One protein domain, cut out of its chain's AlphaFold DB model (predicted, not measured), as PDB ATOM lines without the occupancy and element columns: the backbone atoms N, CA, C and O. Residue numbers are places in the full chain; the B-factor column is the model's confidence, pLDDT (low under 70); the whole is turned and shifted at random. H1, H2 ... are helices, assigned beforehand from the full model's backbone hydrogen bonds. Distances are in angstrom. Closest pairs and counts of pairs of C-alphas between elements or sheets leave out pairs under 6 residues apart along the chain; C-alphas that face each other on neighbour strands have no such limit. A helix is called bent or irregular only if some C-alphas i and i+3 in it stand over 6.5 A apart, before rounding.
ATOM      1  N   GLU A  62      16.445  -2.553  -2.127       75.69
ATOM      2  CA  GLU A  62      17.499  -1.620  -2.485       75.69
ATOM      3  C   GLU A  62      18.095  -1.941  -3.862       75.69
ATOM      4  O   GLU A  62      18.410  -1.011  -4.601       75.69
ATOM      5  N   SER A  63      18.215  -3.223  -4.244       72.81
ATOM      6  CA  SER A  63      18.718  -3.598  -5.575       72.81
ATOM      7  C   SER A  63      17.693  -3.273  -6.662       72.81
ATOM      8  O   SER A  63      18.021  -2.625  -7.647       72.81
ATOM      9  N   VAL A  64      16.416  -3.597  -6.434       71.56
ATOM     10  CA  VAL A  64      15.336  -3.318  -7.400       71.56
ATOM     11  C   VAL A  64      15.145  -1.816  -7.616       71.56
ATOM     12  O   VAL A  64      14.888  -1.378  -8.740       71.56
ATOM     13  N   ALA A  65      15.272  -1.020  -6.550       71.00
ATOM     14  CA  ALA A  65      15.176   0.435  -6.631       71.00
ATOM     15  C   ALA A  65      16.313   1.041  -7.470       71.00
ATOM     16  O   ALA A  65      16.053   1.918  -8.294       71.00
ATOM     17  N   LYS A  66      17.550   0.552  -7.298       69.94
ATOM     18  CA  LYS A  66      18.723   0.995  -8.069       69.94
ATOM     19  C   LYS A  66      18.645   0.582  -9.538       69.94
ATOM     20  O   LYS A  66      18.917   1.406 -10.403       69.94
ATOM     21  N   ASP A  67      18.216  -0.648  -9.808       68.12
ATOM     22  CA  ASP A  67      18.203  -1.212 -11.161       68.12
ATOM     23  C   ASP A  67      17.077  -0.629 -12.028       68.12
ATOM     24  O   ASP A  67      17.238  -0.435 -13.229       68.12
ATOM     25  N   THR A  68      15.919  -0.329 -11.428       69.38
ATOM     26  CA  THR A  68      14.743   0.152 -12.177       69.38
ATOM     27  C   THR A  68      14.489   1.651 -12.049       69.38
ATOM     28  O   THR A  68      13.634   2.177 -12.758       69.38
ATOM     29  N   GLY A  69      15.169   2.341 -11.125       67.50
ATOM     30  CA  GLY A  69      14.897   3.743 -10.791       67.50
ATOM     31  C   GLY A  69      13.488   3.992 -10.233       67.50
ATOM     32  O   GLY A  69      13.072   5.138 -10.089       67.50
ATOM     33  N   ILE A  70      12.728   2.930  -9.944       64.81
ATOM     34  CA  ILE A  70      11.363   2.995  -9.430       64.81
ATOM     35  C   ILE A  70      11.406   2.594  -7.965       64.81
ATOM     36  O   ILE A  70      11.660   1.431  -7.640       64.81
ATOM     37  N   GLU A  71      11.086   3.532  -7.078       74.19
ATOM     38  CA  GLU A  71      10.965   3.213  -5.662       74.19
ATOM     39  C   GLU A  71       9.864   2.157  -5.442       74.19
ATOM     40  O   GLU A  71       8.705   2.365  -5.835       74.19
ATOM     41  N   PRO A  72      10.182   1.020  -4.790       69.38
ATOM     42  CA  PRO A  72       9.227  -0.060  -4.561       69.38
ATOM     43  C   PRO A  72       7.941   0.419  -3.878       69.38
ATOM     44  O   PRO A  72       6.849  -0.027  -4.231       69.38
ATOM     45  N   PHE A  73       8.054   1.368  -2.947       71.38
ATOM     46  CA  PHE A  73       6.910   1.932  -2.232       71.38
ATOM     47  C   PHE A  73       6.016   2.804  -3.120       71.38
ATOM     48  O   PHE A  73       4.792   2.671  -3.056       71.38
ATOM     49  N   GLY A  74       6.591   3.604  -4.023       71.69
ATOM     50  CA  GLY A  74       5.818   4.375  -5.001       71.69
ATOM     51  C   GLY A  74       4.987   3.475  -5.923       71.69
ATOM     52  O   GLY A  74       3.802   3.718  -6.158       71.69
ATOM     53  N   ARG A  75       5.567   2.353  -6.375       71.38
ATOM     54  CA  ARG A  75       4.851   1.351  -7.187       71.38
ATOM     55  C   ARG A  75       3.708   0.687  -6.415       71.38
ATOM     56  O   ARG A  75       2.646   0.441  -6.992       71.38
ATOM     57  N   ILE A  76       3.925   0.361  -5.143       77.19
ATOM     58  CA  ILE A  76       2.906  -0.268  -4.293       77.19
ATOM     59  C   ILE A  76       1.723   0.682  -4.086       77.19
ATOM     60  O   ILE A  76       0.588   0.258  -4.298       77.19
ATOM     61  N   ASN A  77       1.972   1.956  -3.774       75.12
ATOM     62  CA  ASN A  77       0.910   2.950  -3.593       75.12
ATOM     63  C   ASN A  77       0.036   3.082  -4.844       75.12
ATOM     64  O   ASN A  77      -1.185   2.961  -4.753       75.12
ATOM     65  N   ASN A  78       0.651   3.195  -6.025       78.38
ATOM     66  CA  ASN A  78      -0.088   3.253  -7.289       78.38
ATOM     67  C   ASN A  78      -0.927   1.990  -7.540       78.38
ATOM     68  O   ASN A  78      -2.072   2.067  -7.984       78.38
ATOM     69  N   ARG A  79      -0.397   0.800  -7.223       83.06
ATOM     70  CA  ARG A  79      -1.139  -0.462  -7.384       83.06
ATOM     71  C   ARG A  79      -2.317  -0.579  -6.425       83.06
ATOM     72  O   ARG A  79      -3.360  -1.092  -6.828       83.06
ATOM     73  N   ILE A  80      -2.149  -0.153  -5.174       84.38
ATOM     74  CA  ILE A  80      -3.222  -0.182  -4.177       84.38
ATOM     75  C   ILE A  80      -4.357   0.730  -4.632       84.38
ATOM     76  O   ILE A  80      -5.486   0.250  -4.722       84.38
ATOM     77  N   GLN A  81      -4.052   1.975  -5.009       83.62
ATOM     78  CA  GLN A  81      -5.054   2.926  -5.501       83.62
ATOM     79  C   GLN A  81      -5.823   2.360  -6.701       83.62
ATOM     80  O   GLN A  81      -7.039   2.180  -6.631       83.62
ATOM     81  N   ASN A  82      -5.112   1.906  -7.739       83.31
ATOM     82  CA  ASN A  82      -5.739   1.332  -8.933       83.31
ATOM     83  C   ASN A  82      -6.629   0.118  -8.615       83.31
ATOM     84  O   ASN A  82      -7.686  -0.075  -9.220       83.31
ATOM     85  N   ARG A  83      -6.217  -0.732  -7.664       86.56
ATOM     86  CA  ARG A  83      -6.978  -1.936  -7.305       86.56
ATOM     87  C   ARG A  83      -8.206  -1.614  -6.461       86.56
ATOM     88  O   ARG A  83      -9.228  -2.279  -6.632       86.56
ATOM     89  N   VAL A  84      -8.103  -0.639  -5.563       86.94
ATOM     90  CA  VAL A  84      -9.223  -0.154  -4.751       86.94
ATOM     91  C   VAL A  84     -10.268   0.483  -5.661       86.94
ATOM     92  O   VAL A  84     -11.405   0.016  -5.671       86.94
ATOM     93  N   GLU A  85      -9.871   1.426  -6.517       83.75
ATOM     94  CA  GLU A  85     -10.773   2.068  -7.481       83.75
ATOM     95  C   GLU A  85     -11.448   1.056  -8.415       83.75
ATOM     96  O   GLU A  85     -12.667   1.086  -8.607       83.75
ATOM     97  N   SER A  86     -10.679   0.108  -8.962       85.31
ATOM     98  CA  SER A  86     -11.213  -0.931  -9.849       85.31
ATOM     99  C   SER A  86     -12.235  -1.824  -9.142       85.31
ATOM    100  O   SER A  86     -13.270  -2.162  -9.718       85.31
ATOM    101  N   ARG A  87     -11.981  -2.212  -7.887       85.19
ATOM    102  CA  ARG A  87     -12.921  -3.036  -7.116       85.19
ATOM    103  C   ARG A  87     -14.173  -2.268  -6.730       85.19
ATOM    104  O   ARG A  87     -15.253  -2.852  -6.811       85.19
ATOM    105  N   LEU A  88     -14.031  -1.000  -6.348       85.50
ATOM    106  CA  LEU A  88     -15.162  -0.131  -6.050       85.50
ATOM    107  C   LEU A  88     -16.101  -0.067  -7.255       85.50
ATOM    108  O   LEU A  88     -17.221  -0.550  -7.137       85.50
ATOM    109  N   ARG A  89     -15.602   0.334  -8.433       78.88
ATOM    110  CA  ARG A  89     -16.415   0.424  -9.662       78.88
ATOM    111  C   ARG A  89     -17.025  -0.905 -10.113       78.88
ATOM    112  O   ARG A  89     -18.166  -0.942 -10.559       78.88
ATOM    113  N   ASN A  90     -16.261  -1.999 -10.061       79.81
ATOM    114  CA  ASN A  90     -16.687  -3.246 -10.706       79.81
ATOM    115  C   ASN A  90     -17.489  -4.181  -9.801       79.81
ATOM    116  O   ASN A  90     -18.248  -5.005 -10.312       79.81
ATOM    117  N   ARG A  91     -17.275  -4.134  -8.481       80.44
ATOM    118  CA  ARG A  91     -17.760  -5.187  -7.574       80.44
ATOM    119  C   ARG A  91     -18.476  -4.692  -6.330       80.44
ATOM    120  O   ARG A  91     -19.299  -5.441  -5.821       80.44
ATOM    121  N   ILE A  92     -18.133  -3.517  -5.815       83.31
ATOM    122  CA  ILE A  92     -18.693  -3.038  -4.544       83.31
ATOM    123  C   ILE A  92     -19.835  -2.069  -4.816       83.31
ATOM    124  O   ILE A  92     -20.959  -2.313  -4.395       83.31
ATOM    125  N   ASP A  93     -19.547  -0.996  -5.543       80.81
ATOM    126  CA  ASP A  93     -20.502   0.062  -5.816       80.81
ATOM    127  C   ASP A  93     -20.328   0.543  -7.257       80.81
ATOM    128  O   ASP A  93     -19.401   1.271  -7.617       80.81
ATOM    129  N   ARG A  94     -21.261   0.109  -8.103       76.44
ATOM    130  CA  ARG A  94     -21.262   0.425  -9.534       76.44
ATOM    131  C   ARG A  94     -21.429   1.916  -9.814       76.44
ATOM    132  O   ARG A  94     -21.053   2.366 -10.891       76.44
ATOM    133  N   ASN A  95     -21.962   2.658  -8.848       77.12
ATOM    134  CA  ASN A  95     -22.179   4.095  -8.926       77.12
ATOM    135  C   ASN A  95     -21.121   4.871  -8.126       77.12
ATOM    136  O   ASN A  95     -21.276   6.072  -7.900       77.12
ATOM    137  N   TYR A  96     -20.035   4.203  -7.717       71.75
ATOM    138  CA  TYR A  96     -18.942   4.830  -6.992       71.75
ATOM    139  C   TYR A  96     -18.247   5.888  -7.850       71.75
ATOM    140  O   TYR A  96     -17.605   5.588  -8.863       71.75
ATOM    141  N   ASN A  97     -18.326   7.133  -7.391       72.94
ATOM    142  CA  ASN A  97     -17.575   8.249  -7.935       72.94
ATOM    143  C   ASN A  97     -16.491   8.661  -6.919       72.94
ATOM    144  O   ASN A  97     -16.838   9.145  -5.842       72.94
ATOM    145  N   PRO A  98     -15.192   8.527  -7.250       70.31
ATOM    146  CA  PRO A  98     -14.095   8.855  -6.334       70.31
ATOM    147  C   PRO A  98     -13.992  10.350  -5.999       70.31
ATOM    148  O   PRO A  98     -13.214  10.724  -5.129       70.31
ATOM    149  N   GLN A  99     -14.729  11.213  -6.700       71.81
ATOM    150  CA  GLN A  99     -14.764  12.661  -6.476       71.81
ATOM    151  C   GLN A  99     -16.066  13.128  -5.807       71.81
ATOM    152  O   GLN A  99     -16.275  14.327  -5.639       71.81
ATOM    153  N   ALA A 100     -16.979  12.214  -5.466       69.94
ATOM    154  CA  ALA A 100     -18.263  12.594  -4.898       69.94
ATOM    155  C   ALA A 100     -18.191  12.822  -3.379       69.94
ATOM    156  O   ALA A 100     -17.620  12.025  -2.637       69.94
ATOM    157  N   ASN A 101     -18.817  13.909  -2.920       62.16
ATOM    158  CA  ASN A 101     -18.997  14.208  -1.498       62.16
ATOM    159  C   ASN A 101     -19.962  13.213  -0.827       62.16
ATOM    160  O   ASN A 101     -20.826  12.633  -1.483       62.16
ATOM    161  N   THR A 102     -19.873  13.093   0.504       63.03
ATOM    162  CA  THR A 102     -20.544  12.101   1.377       63.03
ATOM    163  C   THR A 102     -22.066  11.964   1.202       63.03
ATOM    164  O   THR A 102     -22.657  10.998   1.674       63.03
ATOM    165  N   ILE A 103     -22.716  12.916   0.531       67.62
ATOM    166  CA  ILE A 103     -24.167  12.968   0.311       67.62
ATOM    167  C   ILE A 103     -24.595  12.178  -0.942       67.62
ATOM    168  O   ILE A 103     -25.713  11.662  -0.987       67.62
ATOM    169  N   SER A 104     -23.728  12.030  -1.952       65.44
ATOM    170  CA  SER A 104     -24.106  11.428  -3.245       65.44
ATOM    171  C   SER A 104     -24.667   9.995  -3.185       65.44
ATOM    172  O   SER A 104     -25.554   9.698  -3.989       65.44
ATOM    173  N   PRO A 105     -24.234   9.102  -2.268       64.38
ATOM    174  CA  PRO A 105     -24.747   7.731  -2.218       64.38
ATOM    175  C   PRO A 105     -26.238   7.667  -1.858       64.38
ATOM    176  O   PRO A 105     -26.974   6.827  -2.376       64.38
ATOM    177  N   PHE A 106     -26.707   8.587  -1.008       73.06
ATOM    178  CA  PHE A 106     -28.100   8.618  -0.558       73.06
ATOM    179  C   PHE A 106     -29.060   9.076  -1.660       73.06
ATOM    180  O   PHE A 106     -30.206   8.628  -1.701       73.06
ATOM    181  N   VAL A 107     -28.588   9.918  -2.585       73.19
ATOM    182  CA  VAL A 107     -29.380  10.389  -3.731       73.19
ATOM    183  C   VAL A 107     -29.698   9.225  -4.668       73.19
ATOM    184  O   VAL A 107     -30.865   8.969  -4.959       73.19
ATOM    185  N   VAL A 108     -28.678   8.451  -5.051       70.94
ATOM    186  CA  VAL A 108     -28.835   7.303  -5.955       70.94
ATOM    187  C   VAL A 108     -29.719   6.216  -5.333       70.94
ATOM    188  O   VAL A 108     -30.585   5.662  -6.012       70.94
ATOM    189  N   ALA A 109     -29.560   5.935  -4.035       75.75
ATOM    190  CA  ALA A 109     -30.425   4.995  -3.322       75.75
ATOM    191  C   ALA A 109     -31.890   5.473  -3.279       75.75
ATOM    192  O   ALA A 109     -32.813   4.686  -3.499       75.75
ATOM    193  N   GLY A 110     -32.112   6.771  -3.051       78.94
ATOM    194  CA  GLY A 110     -33.444   7.376  -3.061       78.94
ATOM    195  C   GLY A 110     -34.110   7.372  -4.440       78.94
ATOM    196  O   GLY A 110     -35.329   7.205  -4.534       78.94
ATOM    197  N   ASP A 111     -33.338   7.535  -5.514       78.50
ATOM    198  CA  ASP A 111     -33.831   7.413  -6.890       78.50
ATOM    199  C   ASP A 111     -34.236   5.966  -7.206       78.50
ATOM    200  O   ASP A 111     -35.333   5.725  -7.714       78.50
ATOM    201  N   GLN A 112     -33.416   4.981  -6.819       79.56
ATOM    202  CA  GLN A 112     -33.749   3.563  -6.993       79.56
ATOM    203  C   GLN A 112     -35.002   3.155  -6.205       79.56
ATOM    204  O   GLN A 112     -35.858   2.446  -6.739       79.56
ATOM    205  N   ALA A 113     -35.159   3.639  -4.969       81.75
ATOM    206  CA  ALA A 113     -36.342   3.374  -4.151       81.75
ATOM    207  C   ALA A 113     -37.628   3.937  -4.784       81.75
ATOM    208  O   ALA A 113     -38.662   3.263  -4.795       81.75
ATOM    209  N   ARG A 114     -37.566   5.141  -5.373       81.12
ATOM    210  CA  ARG A 114     -38.701   5.755  -6.084       81.12
ATOM    211  C   ARG A 114     -39.082   4.984  -7.347       81.12
ATOM    212  O   ARG A 114     -40.269   4.742  -7.566       81.12
ATOM    213  N   VAL A 115     -38.103   4.545  -8.140       81.19
ATOM    214  CA  VAL A 115     -38.349   3.726  -9.343       81.19
ATOM    215  C   VAL A 115     -38.974   2.376  -8.976       81.19
ATOM    216  O   VAL A 115     -39.964   1.968  -9.585       81.19
ATOM    217  N   ALA A 116     -38.450   1.701  -7.948       79.06
ATOM    218  CA  ALA A 116     -38.983   0.422  -7.481       79.06
ATOM    219  C   ALA A 116     -40.418   0.543  -6.931       79.06
ATOM    220  O   ALA A 116     -41.257  -0.318  -7.199       79.06
ATOM    221  N   GLY A 117     -40.722   1.626  -6.206       77.50
ATOM    222  CA  GLY A 117     -42.071   1.919  -5.718       77.50
ATOM    223  C   GLY A 117     -43.068   2.166  -6.852       77.50
ATOM    224  O   GLY A 117     -44.135   1.555  -6.872       77.50
ATOM    225  N   ALA A 118     -42.697   2.984  -7.842       74.75
ATOM    226  CA  ALA A 118     -43.548   3.296  -8.991       74.75
ATOM    227  C   ALA A 118     -43.866   2.065  -9.862       74.75
ATOM    228  O   ALA A 118     -44.971   1.942 -10.391       74.75
ATOM    229  N   ALA A 119     -42.925   1.124  -9.983       70.12
ATOM    230  CA  ALA A 119     -43.143  -0.133 -10.698       70.12
ATOM    231  C   ALA A 119     -44.129  -1.074  -9.979       70.12
ATOM    232  O   ALA A 119     -44.784  -1.893 -10.627       70.12
ATOM    233  N   ARG A 120     -44.256  -0.965  -8.650       66.88
ATOM    234  CA  ARG A 120     -45.110  -1.837  -7.830       66.88
ATOM    235  C   ARG A 120     -46.584  -1.432  -7.861       66.88
ATOM    236  O   ARG A 120     -47.438  -2.300  -7.772       66.88
ATOM    237  N   THR A 121     -46.881  -0.144  -8.017       66.75
ATOM    238  CA  THR A 121     -48.259   0.384  -8.077       66.75
ATOM    239  C   THR A 121     -48.929   0.159  -9.438       66.75
ATOM    240  O   THR A 121     -50.128   0.361  -9.576       66.75
ATOM    241  N   LYS A 122     -48.162  -0.245 -10.460       58.41
ATOM    242  CA  LYS A 122     -48.636  -0.404 -11.843       58.41
ATOM    243  C   LYS A 122     -48.967  -1.857 -12.234       58.41
ATOM    244  O   LYS A 122     -49.122  -2.124 -13.423       58.41
TER     245      LYS A 122
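AT A GLANCE: This is residues 62 to 122 of the 123 residues of an uncharacterized protein of Xanthomonadaceae bacterium (UniProt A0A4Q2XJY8). The model is a thin, drawn-out string of helices with no packed core: two long helices, H2 and then H3, follow one another along the length, and both run toward falling x. A small helix, H1, is set crosswise near the beginning of H2, and between H2 and H3 a loop of residues 93 to 103 makes a sideways detour that folds back on itself before H3 begins. The printed part has 61 residues with three named helices, in the order H1, H2, H3, and no named strand; the class is all helix, with 45 residues in the helices. It is extended, with a radius of gyration of the C-alphas of 20.0 A, and the C-alphas span 67 by 20 by 10 A, a rod.

HOW THE PARTS SIT: Begin with the longest helix by residues, H2, residues 72 to 92, and look to either side of it along the chain. On the side of lower residue numbers you find H1, residues 62 to 68, which is close to H2 but not clearly touching it, with 2 pairs of C-alphas within 8 A. Their closest C-alphas are those of Ala 65 and Pro 72, 6.3 A apart. The lines of H1 and H2 stand about perpendicular, at 75 degrees, and their centres are 22.7 A apart. On the side of higher residue numbers comes H3, residues 104 to 120, and H2 and H3 are apart. H1 and H3 are apart as well, and H1, H2 and H3 each touch no helix. Residues 74 to 83, which belong to H2, stand free, and so do residues 109 to 122, of which 109 to 120 belong to H3. In the backbone, every pair of O i and N i+4 is within hydrogen-bond range in H1 and H2; in H3 this holds for 12 of 13 pairs.

IN THESE COORDINATES: Find C-alpha 72 at (9.227, -0.060, -4.561); from there H2 runs 21 residues to C-alpha 92 at (-18.693, -3.038, -4.544), 28.1 A from first to last C-alpha. H2 is irregular, but only just: C-alphas 89 and 92 are 6.6 A apart, where about 5 A is the distance in a regular helix, and its line is a rough one. Go back to Glu 62, whose C-alpha is at (17.499, -1.620, -2.485), for the beginning of H1, which has 7 residues and ends at Thr 68. After H2, look at C-alpha 98, at (-14.095, 8.855, -6.334), to find the link on its detour. H3 then begins at Ser 104 and has 17 residues, 25.3 A from first to last C-alpha; it ends at C-alpha 120, at (-45.110, -1.837, -7.830).

THE WHOLE: Look from one end of the rod to the other: the two C-alphas farthest apart are those of Ser 63 and Lys 122, at 67.7 A, and the first and last printed C-alphas, of Glu 62 and Lys 122, are 66.8 A apart. Without the stretches that stand free, the body has 37 residues and spans 50 by 20 by 10 A. The printed part has no cut. The link from H1 to H2, with 3 residues, is tight; the link from H2 to H3, with 11 residues, is long. In the B-factor column the mean pLDDT of the printed part is 74.9. Expect values under 70 at 15 residues: 66 to 70, 72, 100 to 105 and 120 to 122.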